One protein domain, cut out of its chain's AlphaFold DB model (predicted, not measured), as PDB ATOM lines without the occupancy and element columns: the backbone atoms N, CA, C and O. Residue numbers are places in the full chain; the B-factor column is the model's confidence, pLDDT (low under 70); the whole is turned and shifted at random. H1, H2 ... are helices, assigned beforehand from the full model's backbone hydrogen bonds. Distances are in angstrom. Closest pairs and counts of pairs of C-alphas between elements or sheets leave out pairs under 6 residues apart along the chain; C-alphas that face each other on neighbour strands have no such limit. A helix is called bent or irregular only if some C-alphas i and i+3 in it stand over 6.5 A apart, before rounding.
ATOM      1  N   GLU A 234      -1.207  49.406  -2.957       90.00
ATOM      2  CA  GLU A 234      -0.229  48.624  -2.184       90.00
ATOM      3  C   GLU A 234      -0.663  48.436  -0.720       90.00
ATOM      4  O   GLU A 234      -0.647  47.318  -0.201       90.00
ATOM      5  N   GLN A 235      -1.142  49.501  -0.068       91.75
ATOM      6  CA  GLN A 235      -1.632  49.443   1.315       91.75
ATOM      7  C   GLN A 235      -2.929  48.630   1.437       91.75
ATOM      8  O   GLN A 235      -3.122  47.865   2.388       91.75
ATOM      9  N   GLU A 236      -3.827  48.772   0.465       94.94
ATOM     10  CA  GLU A 236      -5.089  48.034   0.458       94.94
ATOM     11  C   GLU A 236      -4.878  46.536   0.178       94.94
ATOM     12  O   GLU A 236      -5.509  45.690   0.815       94.94
ATOM     13  N   TYR A 237      -3.937  46.192  -0.707       94.12
ATOM     14  CA  TYR A 237      -3.496  44.819  -0.938       94.12
ATOM     15  C   TYR A 237      -2.795  44.240   0.288       94.12
ATOM     16  O   TYR A 237      -3.039  43.081   0.603       94.12
ATOM     17  N   GLN A 238      -2.001  45.024   1.026       94.62
ATOM     18  CA  GLN A 238      -1.433  44.564   2.294       94.62
ATOM     19  C   GLN A 238      -2.536  44.197   3.294       94.62
ATOM     20  O   GLN A 238      -2.487  43.132   3.900       94.62
ATOM     21  N   THR A 239      -3.595  45.004   3.389       95.88
ATOM     22  CA  THR A 239      -4.761  44.679   4.232       95.88
ATOM     23  C   THR A 239      -5.438  43.373   3.792       95.88
ATOM     24  O   THR A 239      -5.886  42.578   4.627       95.88
ATOM     25  N   LEU A 240      -5.518  43.128   2.479       95.56
ATOM     26  CA  LEU A 240      -6.062  41.891   1.919       95.56
ATOM     27  C   LEU A 240      -5.158  40.678   2.217       95.56
ATOM     28  O   LEU A 240      -5.668  39.606   2.551       95.56
ATOM     29  N   ILE A 241      -3.834  40.855   2.156       95.94
ATOM     30  CA  ILE A 241      -2.833  39.850   2.539       95.94
ATOM     31  C   ILE A 241      -2.968  39.520   4.028       95.94
ATOM     32  O   ILE A 241      -3.141  38.354   4.358       95.94
ATOM     33  N   ASP A 242      -3.024  40.512   4.918       96.94
ATOM     34  CA  ASP A 242      -3.194  40.292   6.363       96.94
ATOM     35  C   ASP A 242      -4.482  39.504   6.668       96.94
ATOM     36  O   ASP A 242      -4.535  38.650   7.558       96.94
ATOM     37  N   ARG A 243      -5.557  39.760   5.909       97.00
ATOM     38  CA  ARG A 243      -6.811  39.002   6.020       97.00
ATOM     39  C   ARG A 243      -6.631  37.541   5.599       97.00
ATOM     40  O   ARG A 243      -7.161  36.658   6.276       97.00
ATOM     41  N   ARG A 244      -5.878  37.281   4.529       97.25
ATOM     42  CA  ARG A 244      -5.512  35.927   4.091       97.25
ATOM     43  C   ARG A 244      -4.593  35.221   5.087       97.25
ATOM     44  O   ARG A 244      -4.807  34.042   5.355       97.25
ATOM     45  N   GLU A 245      -3.635  35.923   5.685       97.62
ATOM     46  CA  GLU A 245      -2.762  35.381   6.734       97.62
ATOM     47  C   GLU A 245      -3.568  34.964   7.971       97.62
ATOM     48  O   GLU A 245      -3.362  33.873   8.502       97.62
ATOM     49  N   ARG A 246      -4.555  35.770   8.394       97.38
ATOM     50  CA  ARG A 246      -5.484  35.390   9.474       97.38
ATOM     51  C   ARG A 246      -6.300  34.146   9.128       97.38
ATOM     52  O   ARG A 246      -6.470  33.276   9.982       97.38
ATOM     53  N   ALA A 247      -6.781  34.037   7.889       97.19
ATOM     54  CA  ALA A 247      -7.462  32.829   7.429       97.19
ATOM     55  C   ALA A 247      -6.518  31.614   7.473       97.19
ATOM     56  O   ALA A 247      -6.906  30.553   7.959       97.19
ATOM     57  N   ALA A 248      -5.271  31.763   7.016       97.56
ATOM     58  CA  ALA A 248      -4.268  30.701   7.055       97.56
ATOM     59  C   ALA A 248      -3.922  30.280   8.490       97.56
ATOM     60  O   ALA A 248      -3.822  29.086   8.764       97.56
ATOM     61  N   ALA A 249      -3.825  31.227   9.424       97.12
ATOM     62  CA  ALA A 249      -3.635  30.928  10.841       97.12
ATOM     63  C   ALA A 249      -4.803  30.098  11.402       97.12
ATOM     64  O   ALA A 249      -4.578  29.099  12.087       97.12
ATOM     65  N   LEU A 250      -6.046  30.456  11.051       96.19
ATOM     66  CA  LEU A 250      -7.231  29.679  11.419       96.19
ATOM     67  C   LEU A 250      -7.182  28.270  10.819       96.19
ATOM     68  O   LEU A 250      -7.433  27.299  11.532       96.19
ATOM     69  N   LEU A 251      -6.821  28.130   9.540       96.62
ATOM     70  CA  LEU A 251      -6.647  26.823   8.905       96.62
ATOM     71  C   LEU A 251      -5.591  25.987   9.638       96.62
ATOM     72  O   LEU A 251      -5.833  24.817   9.915       96.62
ATOM     73  N   GLN A 252      -4.455  26.576  10.006       96.00
ATOM     74  CA  GLN A 252      -3.405  25.869  10.734       96.00
ATOM     75  C   GLN A 252      -3.866  25.392  12.113       96.00
ATOM     76  O   GLN A 252      -3.648  24.232  12.465       96.00
ATOM     77  N   GLN A 253      -4.534  26.259  12.877       95.12
ATOM     78  CA  GLN A 253      -5.127  25.894  14.164       95.12
ATOM     79  C   GLN A 253      -6.113  24.737  13.990       95.12
ATOM     80  O   GLN A 253      -6.082  23.757  14.731       95.12
ATOM     81  N   THR A 254      -6.933  24.825  12.947       94.50
ATOM     82  CA  THR A 254      -7.939  23.825  12.612       94.50
ATOM     83  C   THR A 254      -7.310  22.485  12.212       94.50
ATOM     84  O   THR A 254      -7.829  21.430  12.558       94.50
ATOM     85  N   LEU A 255      -6.156  22.478  11.539       94.44
ATOM     86  CA  LEU A 255      -5.422  21.243  11.235       94.44
ATOM     87  C   LEU A 255      -4.904  20.542  12.498       94.44
ATOM     88  O   LEU A 255      -4.800  19.317  12.496       94.44
ATOM     89  N   ALA A 256      -4.603  21.295  13.560       92.69
ATOM     90  CA  ALA A 256      -4.171  20.744  14.843       92.69
ATOM     91  C   ALA A 256      -5.344  20.212  15.686       92.69
ATOM     92  O   ALA A 256      -5.193  19.203  16.370       92.69
ATOM     93  N   THR A 257      -6.509  20.868  15.638       93.75
ATOM     94  CA  THR A 257      -7.689  20.496  16.445       93.75
ATOM     95  C   THR A 257      -8.689  19.593  15.721       93.75
ATOM     96  O   THR A 257      -9.551  19.001  16.365       93.75
ATOM     97  N   GLY A 258      -8.593  19.488  14.395       93.25
ATOM     98  CA  GLY A 258      -9.548  18.808  13.522       93.25
ATOM     99  C   GLY A 258     -10.399  19.786  12.701       93.25
ATOM    100  O   GLY A 258     -10.853  20.812  13.210       93.25
ATOM    101  N   ILE A 259     -10.621  19.451  11.421       93.00
ATOM    102  CA  ILE A 259     -11.480  20.223  10.509       93.00
ATOM    103  C   ILE A 259     -12.946  20.129  10.968       93.00
ATOM    104  O   ILE A 259     -13.438  19.011  11.145       93.00
ATOM    105  N   PRO A 260     -13.669  21.257  11.131       90.94
ATOM    106  CA  PRO A 260     -15.087  21.266  11.453       90.94
ATOM    107  C   PRO A 260     -15.885  20.408  10.473       90.94
ATOM    108  O   PRO A 260     -15.640  20.441   9.267       90.94
ATOM    109  N   ALA A 261     -16.884  19.676  10.970       90.56
ATOM    110  CA  ALA A 261     -17.688  18.774  10.142       90.56
ATOM    111  C   ALA A 261     -18.361  19.496   8.958       90.56
ATOM    112  O   ALA A 261     -18.406  18.967   7.848       90.56
ATOM    113  N   ASN A 262     -18.809  20.739   9.160       88.62
ATOM    114  CA  ASN A 262     -19.391  21.574   8.107       88.62
ATOM    115  C   ASN A 262     -18.372  22.029   7.046       88.62
ATOM    116  O   ASN A 262     -18.795  22.452   5.980       88.62
ATOM    117  N   ALA A 263     -17.064  21.914   7.291       91.25
ATOM    118  CA  ALA A 263     -16.002  22.263   6.345       91.25
ATOM    119  C   ALA A 263     -15.245  21.053   5.779       91.25
ATOM    120  O   ALA A 263     -14.406  21.218   4.897       91.25
ATOM    121  N   ALA A 264     -15.536  19.836   6.247       88.81
ATOM    122  CA  ALA A 264     -14.832  18.625   5.822       88.81
ATOM    123  C   ALA A 264     -14.902  18.403   4.299       88.81
ATOM    124  O   ALA A 264     -13.923  17.995   3.687       88.81
ATOM    125  N   HIS A 265     -16.025  18.757   3.667       88.38
ATOM    126  CA  HIS A 265     -16.215  18.646   2.218       88.38
ATOM    127  C   HIS A 265     -15.342  19.614   1.394       88.38
ATOM    128  O   HIS A 265     -15.204  19.440   0.184       88.38
ATOM    129  N   ALA A 266     -14.753  20.638   2.023       87.62
ATOM    130  CA  ALA A 266     -13.891  21.600   1.344       87.62
ATOM    131  C   ALA A 266     -12.481  21.047   1.071       87.62
ATOM    132  O   ALA A 266     -11.768  21.609   0.237       87.62
ATOM    133  N   PHE A 267     -12.087  19.948   1.724       90.12
ATOM    134  CA  PHE A 267     -10.746  19.379   1.635       90.12
ATOM    135  C   PHE A 267     -10.805  17.886   1.330       90.12
ATOM    136  O   PHE A 267     -11.526  17.133   1.979       90.12
ATOM    137  N   VAL A 268     -10.002  17.441   0.368       90.50
ATOM    138  CA  VAL A 268      -9.724  16.008   0.201       90.50
ATOM    139  C   VAL A 268      -8.524  15.603   1.061       90.50
ATOM    140  O   VAL A 268      -7.719  16.449   1.447       90.50
ATOM    141  N   GLU A 269      -8.347  14.309   1.335       90.19
ATOM    142  CA  GLU A 269      -7.245  13.825   2.189       90.19
ATOM    143  C   GLU A 269      -5.856  14.231   1.655       90.19
ATOM    144  O   GLU A 269      -4.942  14.526   2.424       90.19
ATOM    145  N   ALA A 270      -5.701  14.326   0.330       89.38
ATOM    146  CA  ALA A 270      -4.480  14.838  -0.290       89.38
ATOM    147  C   ALA A 270      -4.199  16.311   0.074       89.38
ATOM    148  O   ALA A 270      -3.043  16.647   0.340       89.38
ATOM    149  N   ASP A 271      -5.238  17.155   0.148       91.31
ATOM    150  CA  ASP A 271      -5.122  18.562   0.557       91.31
ATOM    151  C   ASP A 271      -4.664  18.635   2.021       91.31
ATOM    152  O   ASP A 271      -3.714  19.344   2.349       91.31
ATOM    153  N   LEU A 272      -5.285  17.846   2.906       92.19
ATOM    154  CA  LEU A 272      -4.940  17.813   4.330       92.19
ATOM    155  C   LEU A 272      -3.507  17.328   4.562       92.19
ATOM    156  O   LEU A 272      -2.770  17.932   5.340       92.19
ATOM    157  N   ASN A 273      -3.077  16.280   3.860       91.62
ATOM    158  CA  ASN A 273      -1.706  15.783   3.954       91.62
ATOM    159  C   ASN A 273      -0.682  16.784   3.424       91.62
ATOM    160  O   ASN A 273       0.379  16.950   4.028       91.62
ATOM    161  N   HIS A 274      -0.996  17.490   2.336       90.50
ATOM    162  CA  HIS A 274      -0.161  18.585   1.861       90.50
ATOM    163  C   HIS A 274      -0.037  19.692   2.918       90.50
ATOM    164  O   HIS A 274       1.079  20.047   3.294       90.50
ATOM    165  N   LEU A 275      -1.158  20.181   3.455       93.00
ATOM    166  CA  LEU A 275      -1.173  21.263   4.439       93.00
ATOM    167  C   LEU A 275      -0.469  20.884   5.751       93.00
ATOM    168  O   LEU A 275       0.251  21.703   6.315       93.00
ATOM    169  N   ARG A 276      -0.619  19.639   6.227       94.38
ATOM    170  CA  ARG A 276       0.108  19.136   7.406       94.38
ATOM    171  C   ARG A 276       1.618  19.110   7.168       94.38
ATOM    172  O   ARG A 276       2.362  19.569   8.030       94.38
ATOM    173  N   ARG A 277       2.070  18.618   6.005       92.19
ATOM    174  CA  ARG A 277       3.498  18.625   5.638       92.19
ATOM    175  C   ARG A 277       4.046  20.042   5.560       92.19
ATOM    176  O   ARG A 277       5.084  20.302   6.152       92.19
ATOM    177  N   LEU A 278       3.320  20.945   4.901       91.62
ATOM    178  CA  LEU A 278       3.695  22.353   4.791       91.62
ATOM    179  C   LEU A 278       3.791  23.017   6.172       91.62
ATOM    180  O   LEU A 278       4.784  23.668   6.475       91.62
ATOM    181  N   SER A 279       2.794  22.801   7.035       93.44
ATOM    182  CA  SER A 279       2.784  23.306   8.415       93.44
ATOM    183  C   SER A 279       3.981  22.789   9.222       93.44
ATOM    184  O   SER A 279       4.607  23.553   9.955       93.44
ATOM    185  N   ALA A 280       4.337  21.510   9.055       92.56
ATOM    186  CA  ALA A 280       5.479  20.902   9.729       92.56
ATOM    187  C   ALA A 280       6.831  21.421   9.208       92.56
ATOM    188  O   ALA A 280       7.739  21.629  10.008       92.56
ATOM    189  N   SER A 281       6.973  21.637   7.896       90.00
ATOM    190  CA  SER A 281       8.238  22.082   7.296       90.00
ATOM    191  C   SER A 281       8.504  23.577   7.476       90.00
ATOM    192  O   SER A 281       9.651  23.979   7.629       90.00
ATOM    193  N   GLU A 282       7.460  24.404   7.449       89.88
ATOM    194  CA  GLU A 282       7.573  25.870   7.445       89.88
ATOM    195  C   GLU A 282       7.332  26.507   8.822       89.88
ATOM    196  O   GLU A 282       7.616  27.690   9.042       89.88
ATOM    197  N   GLY A 283       6.766  25.742   9.760       91.62
ATOM    198  CA  GLY A 283       6.245  26.271  11.014       91.62
ATOM    199  C   GLY A 283       5.084  27.251  10.803       91.62
ATOM    200  O   GLY A 283       4.586  27.458   9.699       91.62
ATOM    201  N   VAL A 284       4.632  27.885  11.887       91.44
ATOM    202  CA  VAL A 284       3.495  28.829  11.861       91.44
ATOM    203  C   VAL A 284       3.765  30.025  10.955       91.44
ATOM    204  O   VAL A 284       2.965  30.331  10.075       91.44
ATOM    205  N   ALA A 285       4.913  30.682  11.132       93.38
ATOM    206  CA  ALA A 285       5.228  31.908  10.407       93.38
ATOM    207  C   ALA A 285       5.379  31.686   8.893       93.38
ATOM    208  O   ALA A 285       4.947  32.533   8.115       93.38
ATOM    209  N   GLY A 286       5.974  30.563   8.473       92.44
ATOM    210  CA  GLY A 286       6.102  30.235   7.057       92.44
ATOM    211  C   GLY A 286       4.785  29.747   6.450       92.44
ATOM    212  O   GLY A 286       4.464  30.136   5.332       92.44
ATOM    213  N   PHE A 287       3.974  28.991   7.201       95.12
ATOM    214  CA  PHE A 287       2.669  28.511   6.738       95.12
ATOM    215  C   PHE A 287       1.695  29.656   6.443       95.12
ATOM    216  O   PHE A 287       1.080  29.678   5.383       95.12
ATOM    217  N   VAL A 288       1.557  30.636   7.344       96.75
ATOM    218  CA  VAL A 288       0.597  31.740   7.133       96.75
ATOM    219  C   VAL A 288       0.997  32.666   5.984       96.75
ATOM    220  O   VAL A 288       0.130  33.274   5.357       96.75
ATOM    221  N   LYS A 289       2.298  32.734   5.681       95.06
ATOM    222  CA  LYS A 289       2.874  33.491   4.561       95.06
ATOM    223  C   LYS A 289       2.969  32.682   3.268       95.06
ATOM    224  O   LYS A 289       3.450  33.204   2.268       95.06
ATOM    225  N   ASP A 290       2.534  31.426   3.259       94.38
ATOM    226  CA  ASP A 290       2.489  30.631   2.040       94.38
ATOM    227  C   ASP A 290       1.206  30.942   1.257       94.38
ATOM    228  O   ASP A 290       0.087  30.812   1.761       94.38
ATOM    229  N   MET A 291       1.355  31.363   0.001       93.44
ATOM    230  CA  MET A 291       0.222  31.755  -0.842       93.44
ATOM    231  C   MET A 291      -0.729  30.581  -1.141       93.44
ATOM    232  O   MET A 291      -1.939  30.782  -1.302       93.44
ATOM    233  N   GLY A 292      -0.209  29.351  -1.196       91.88
ATOM    234  CA  GLY A 292      -1.001  28.132  -1.341       91.88
ATOM    235  C   GLY A 292      -1.845  27.859  -0.100       91.88
ATOM    236  O   GLY A 292      -3.054  27.644  -0.208       91.88
ATOM    237  N   ALA A 293      -1.240  27.958   1.087       94.69
ATOM    238  CA  ALA A 293      -1.949  27.850   2.360       94.69
ATOM    239  C   ALA A 293      -3.029  28.931   2.512       94.69
ATOM    240  O   ALA A 293      -4.165  28.613   2.862       94.69
ATOM    241  N   GLN A 294      -2.718  30.188   2.180       95.50
ATOM    242  CA  GLN A 294      -3.685  31.291   2.161       95.50
ATOM    243  C   GLN A 294      -4.867  31.011   1.226       95.50
ATOM    244  O   GLN A 294      -6.023  31.214   1.595       95.50
ATOM    245  N   THR A 295      -4.590  30.500   0.025       92.25
ATOM    246  CA  THR A 295      -5.621  30.145  -0.958       92.25
ATOM    247  C   THR A 295      -6.528  29.023  -0.446       92.25
ATOM    248  O   THR A 295      -7.753  29.112  -0.541       92.25
ATOM    249  N   MET A 296      -5.949  27.986   0.162       92.38
ATOM    250  CA  MET A 296      -6.711  26.897   0.777       92.38
ATOM    251  C   MET A 296      -7.507  27.354   1.999       92.38
ATOM    252  O   MET A 296      -8.634  26.907   2.211       92.38
ATOM    253  N   ALA A 297      -6.967  28.286   2.775       95.88
ATOM    254  CA  ALA A 297      -7.645  28.837   3.933       95.88
ATOM    255  C   ALA A 297      -8.907  29.616   3.565       95.88
ATOM    256  O   ALA A 297      -9.906  29.528   4.275       95.88
ATOM    257  N   LEU A 298      -8.922  30.300   2.421       94.38
ATOM    258  CA  LEU A 298     -10.142  30.936   1.922       94.38
ATOM    259  C   LEU A 298     -11.256  29.921   1.616       94.38
ATOM    260  O   LEU A 298     -12.422  30.264   1.769       94.38
ATOM    261  N   ARG A 299     -10.930  28.664   1.268       93.12
ATOM    262  CA  ARG A 299     -11.935  27.590   1.117       93.12
ATOM    263  C   ARG A 299     -12.536  27.188   2.464       93.12
ATOM    264  O   ARG A 299     -13.741  26.971   2.542       93.12
ATOM    265  N   LEU A 300     -11.717  27.136   3.522       95.00
ATOM    266  CA  LEU A 300     -12.209  26.934   4.889       95.00
ATOM    267  C   LEU A 300     -13.145  28.078   5.295       95.00
ATOM    268  O   LEU A 300     -14.237  27.814   5.793       95.00
ATOM    269  N   VAL A 301     -12.745  29.331   5.053       96.19
ATOM    270  CA  VAL A 301     -13.580  30.507   5.350       96.19
ATOM    271  C   VAL A 301     -14.885  30.448   4.558       96.19
ATOM    272  O   VAL A 301     -15.940  30.577   5.157       96.19
ATOM    273  N   ALA A 302     -14.852  30.145   3.258       95.06
ATOM    274  CA  ALA A 302     -16.061  30.012   2.444       95.06
ATOM    275  C   ALA A 302     -17.040  28.948   2.974       95.06
ATOM    276  O   ALA A 302     -18.248  29.147   2.907       95.06
ATOM    277  N   ALA A 303     -16.532  27.834   3.510       94.75
ATOM    278  CA  ALA A 303     -17.362  26.761   4.054       94.75
ATOM    279  C   ALA A 303     -17.885  27.042   5.477       94.75
ATOM    280  O   ALA A 303     -18.959  26.567   5.846       94.75
ATOM    281  N   THR A 304     -17.128  27.781   6.292       96.31
ATOM    282  CA  THR A 304     -17.451  28.023   7.713       96.31
ATOM    283  C   THR A 304     -18.157  29.353   7.959       96.31
ATOM    284  O   THR A 304     -19.062  29.411   8.786       96.31
ATOM    285  N   ASP A 305     -17.774  30.395   7.226       96.62
ATOM    286  CA  ASP A 305     -18.331  31.744   7.276       96.62
ATOM    287  C   ASP A 305     -18.436  32.333   5.849       96.62
ATOM    288  O   ASP A 305     -17.588  33.126   5.410       96.62
ATOM    289  N   PRO A 306     -19.493  31.955   5.100       96.00
ATOM    290  CA  PRO A 306     -19.695  32.408   3.727       96.00
ATOM    291  C   PRO A 306     -19.766  33.932   3.592       96.00
ATOM    292  O   PRO A 306     -19.328  34.481   2.586       96.00
ATOM    293  N   LYS A 307     -20.282  34.637   4.608       97.69
ATOM    294  CA  LYS A 307     -20.402  36.100   4.577       97.69
ATOM    295  C   LYS A 307     -19.025  36.758   4.602       97.69
ATOM    296  O   LYS A 307     -18.743  37.612   3.766       97.69
ATOM    297  N   THR A 308     -18.145  36.316   5.500       96.56
ATOM    298  CA  THR A 308     -16.760  36.805   5.540       96.56
ATOM    299  C   THR A 308     -16.017  36.499   4.239       96.56
ATOM    300  O   THR A 308     -15.169  37.292   3.824       96.56
ATOM    301  N   TYR A 309     -16.319  35.386   3.572       95.88
ATOM    302  CA  TYR A 309     -15.755  35.093   2.255       95.88
ATOM    303  C   TYR A 309     -16.292  36.023   1.153       95.88
ATOM    304  O   TYR A 309     -15.499  36.549   0.372       95.88
ATOM    305  N   GLU A 310     -17.598  36.292   1.104       96.56
ATOM    306  CA  GLU A 310     -18.178  37.231   0.132       96.56
ATOM    307  C   GLU A 310     -17.643  38.660   0.324       96.56
ATOM    308  O   GLU A 310     -17.268  39.312  -0.650       96.56
ATOM    309  N   ASP A 311     -17.480  39.116   1.569       97.12
ATOM    310  CA  ASP A 311     -16.857  40.411   1.871       97.12
ATOM    311  C   ASP A 311     -15.392  40.465   1.402       97.12
ATOM    312  O   ASP A 311     -14.914  41.497   0.925       97.12
ATOM    313  N   TYR A 312     -14.650  39.359   1.547       96.12
ATOM    314  CA  TYR A 312     -13.290  39.233   1.014       96.12
ATOM    315  C   TYR A 312     -13.296  39.335  -0.514       96.12
ATOM    316  O   TYR A 312     -12.503  40.082  -1.090       96.12
ATOM    317  N   LYS A 313     -14.204  38.610  -1.168       94.94
ATOM    318  CA  LYS A 313     -14.304  38.552  -2.623       94.94
ATOM    319  C   LYS A 313     -14.676  39.909  -3.213       94.94
ATOM    320  O   LYS A 313     -14.001  40.367  -4.126       94.94
ATOM    321  N   ALA A 314     -15.659  40.603  -2.638       96.31
ATOM    322  CA  ALA A 314     -16.039  41.950  -3.059       96.31
ATOM    323  C   ALA A 314     -14.866  42.943  -2.952       96.31
ATOM    324  O   ALA A 314     -14.639  43.744  -3.863       96.31
ATOM    325  N   GLN A 315     -14.085  42.863  -1.867       96.19
ATOM    326  CA  GLN A 315     -12.877  43.672  -1.687       96.19
ATOM    327  C   GLN A 315     -11.803  43.332  -2.734       96.19
ATOM    328  O   GLN A 315     -11.264  44.235  -3.376       96.19
ATOM    329  N   SER A 316     -11.519  42.041  -2.930       94.31
ATOM    330  CA  SER A 316     -10.555  41.537  -3.916       94.31
ATOM    331  C   SER A 316     -10.913  41.953  -5.349       94.31
ATOM    332  O   SER A 316     -10.069  42.477  -6.080       94.31
ATOM    333  N   ASP A 317     -12.181  41.805  -5.737       93.19
ATOM    334  CA  ASP A 317     -12.685  42.178  -7.059       93.19
ATOM    335  C   ASP A 317     -12.571  43.698  -7.283       93.19
ATOM    336  O   ASP A 317     -12.157  44.153  -8.354       93.19
ATOM    337  N   GLY A 318     -12.898  44.501  -6.264       94.44
ATOM    338  CA  GLY A 318     -12.758  45.958  -6.303       94.44
ATOM    339  C   GLY A 318     -11.303  46.424  -6.433       94.44
ATOM    340  O   GLY A 318     -11.023  47.391  -7.147       94.44
ATOM    341  N   LEU A 319     -10.368  45.733  -5.777       93.44
ATOM    342  CA  LEU A 319      -8.931  45.994  -5.894       93.44
ATOM    343  C   LEU A 319      -8.385  45.590  -7.262       93.44
ATOM    344  O   LEU A 319      -7.742  46.402  -7.924       93.44
ATOM    345  N   THR A 320      -8.728  44.391  -7.728       90.44
ATOM    346  CA  THR A 320      -8.280  43.860  -9.020       90.44
ATOM    347  C   THR A 320      -8.736  44.753 -10.174       90.44
ATOM    348  O   THR A 320      -7.941  45.080 -11.053       90.44
ATOM    349  N   LYS A 321      -9.984  45.243 -10.153       91.81
ATOM    350  CA  LYS A 321     -10.492  46.186 -11.167       91.81
ATOM    351  C   LYS A 321      -9.740  47.518 -11.163       91.81
ATOM    352  O   LYS A 321      -9.392  48.018 -12.233       91.81
ATOM    353  N   ARG A 322      -9.470  48.089  -9.983       92.25
ATOM    354  CA  ARG A 322      -8.715  49.349  -9.857       92.25
ATOM    355  C   ARG A 322      -7.261  49.187 -10.286       92.25
ATOM    356  O   ARG A 322      -6.769  50.019 -11.043       92.25
ATOM    357  N   GLN A 323      -6.603  48.097  -9.891       90.06
ATOM    358  CA  GLN A 323      -5.251  47.797 -10.347       90.06
ATOM    359  C   GLN A 323      -5.213  47.587 -11.862       90.06
ATOM    360  O   GLN A 323      -4.371  48.183 -12.523       90.06
TER     361      GLN A 323
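What this domain is: This is residues 234 to 323 of the 624 residues of an uncharacterized protein of Leptothrix mobilis (UniProt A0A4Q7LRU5). One long straight helix, H1, runs nearly the whole length of the domain, and H4 crosses it near its middle as the core, with kinked H3 packed on the later part of H1, residues 245 to 255. From the far end of H4, H5 folds back in a wide helical hairpin and slants along the first part of H1, while short H2 packs on the last residues of H4. The printed part has 90 residues, with five named helices in the order H1, H2, H3, H4, H5 and no named strand; the class is all helix, and the helices are mostly crossed. It is compact, with a radius of gyration of the C-alphas of 13.2 A and spans of 37 by 27 by 18 A.

How they stand to each other: The printed part begins with H1, residues 234 to 257. H2, residues 261 to 266, is apart from H1 and is irregular: C-alphas 262 and 265 are 7.3 A apart. H3, residues 269 to 288, has a kink of 117 degrees near residue 282 and is irregular, with C-alphas 281 and 284 9.4 A apart. H3 touches H1 at a steep tilt of 59 degrees, opposite ways; the closest C-alphas are those of Glu 245 and Val 288, 5.0 A apart. The hub is H4, residues 291 to 304, which touches four helices. It touches H1 at residues 244 to 251 of H1 alone, only just about perpendicular at 70.3 degrees, and the closest C-alphas are those of Ala 248 and Ala 297, 5.0 A apart. H4 touches H2 with residues 299 to 304 alone, closest at the C-alphas of Ala 263 and Ala 303, 5.2 A apart. H3 and H4 only just touch, with 3 pairs of C-alphas within 8 A, the closest being Phe 287 and Ala 293, 6.4 A apart. H5, residues 306 to 323, forms a hairpin with H4 at a steep tilt of 43 degrees, opposite ways, with the C-alphas of Ala 302 and Tyr 309 closest at 5.1 A. H5 touches H1 at a shallow tilt of 30 degrees, opposite ways, closest at the C-alphas of Leu 240 and Ser 316, 7.4 A apart. H5 is apart from H2 and H3. In H1 and H5 every O i to N i+4 pair is within hydrogen-bond range; in H3 14 of 16 are, in H4 9 of 10, and in H2 0 of 2, beside 2 of 3 O i to N i+3 pairs.

Where its parts are: H1 measures 34.6 A from C-alpha 234 at (-0.229, 48.624, -2.184) to C-alpha 257 at (-7.689, 20.496, 16.445). H3 measures 20.2 A, H4 20.0 A and H5 25.4 A; H5 ends with C-alpha 323 at (-5.251, 47.797, -10.347).

The domain as a whole: The two C-alphas farthest apart are those of Thr 257 and Arg 322, 39.1 A, while those of Glu 234 and Gln 323 are 9.6 A apart. The printed part has no cut, and its four links are tight. The mean pLDDT of the printed part is 93.7, and no printed residue is under 70.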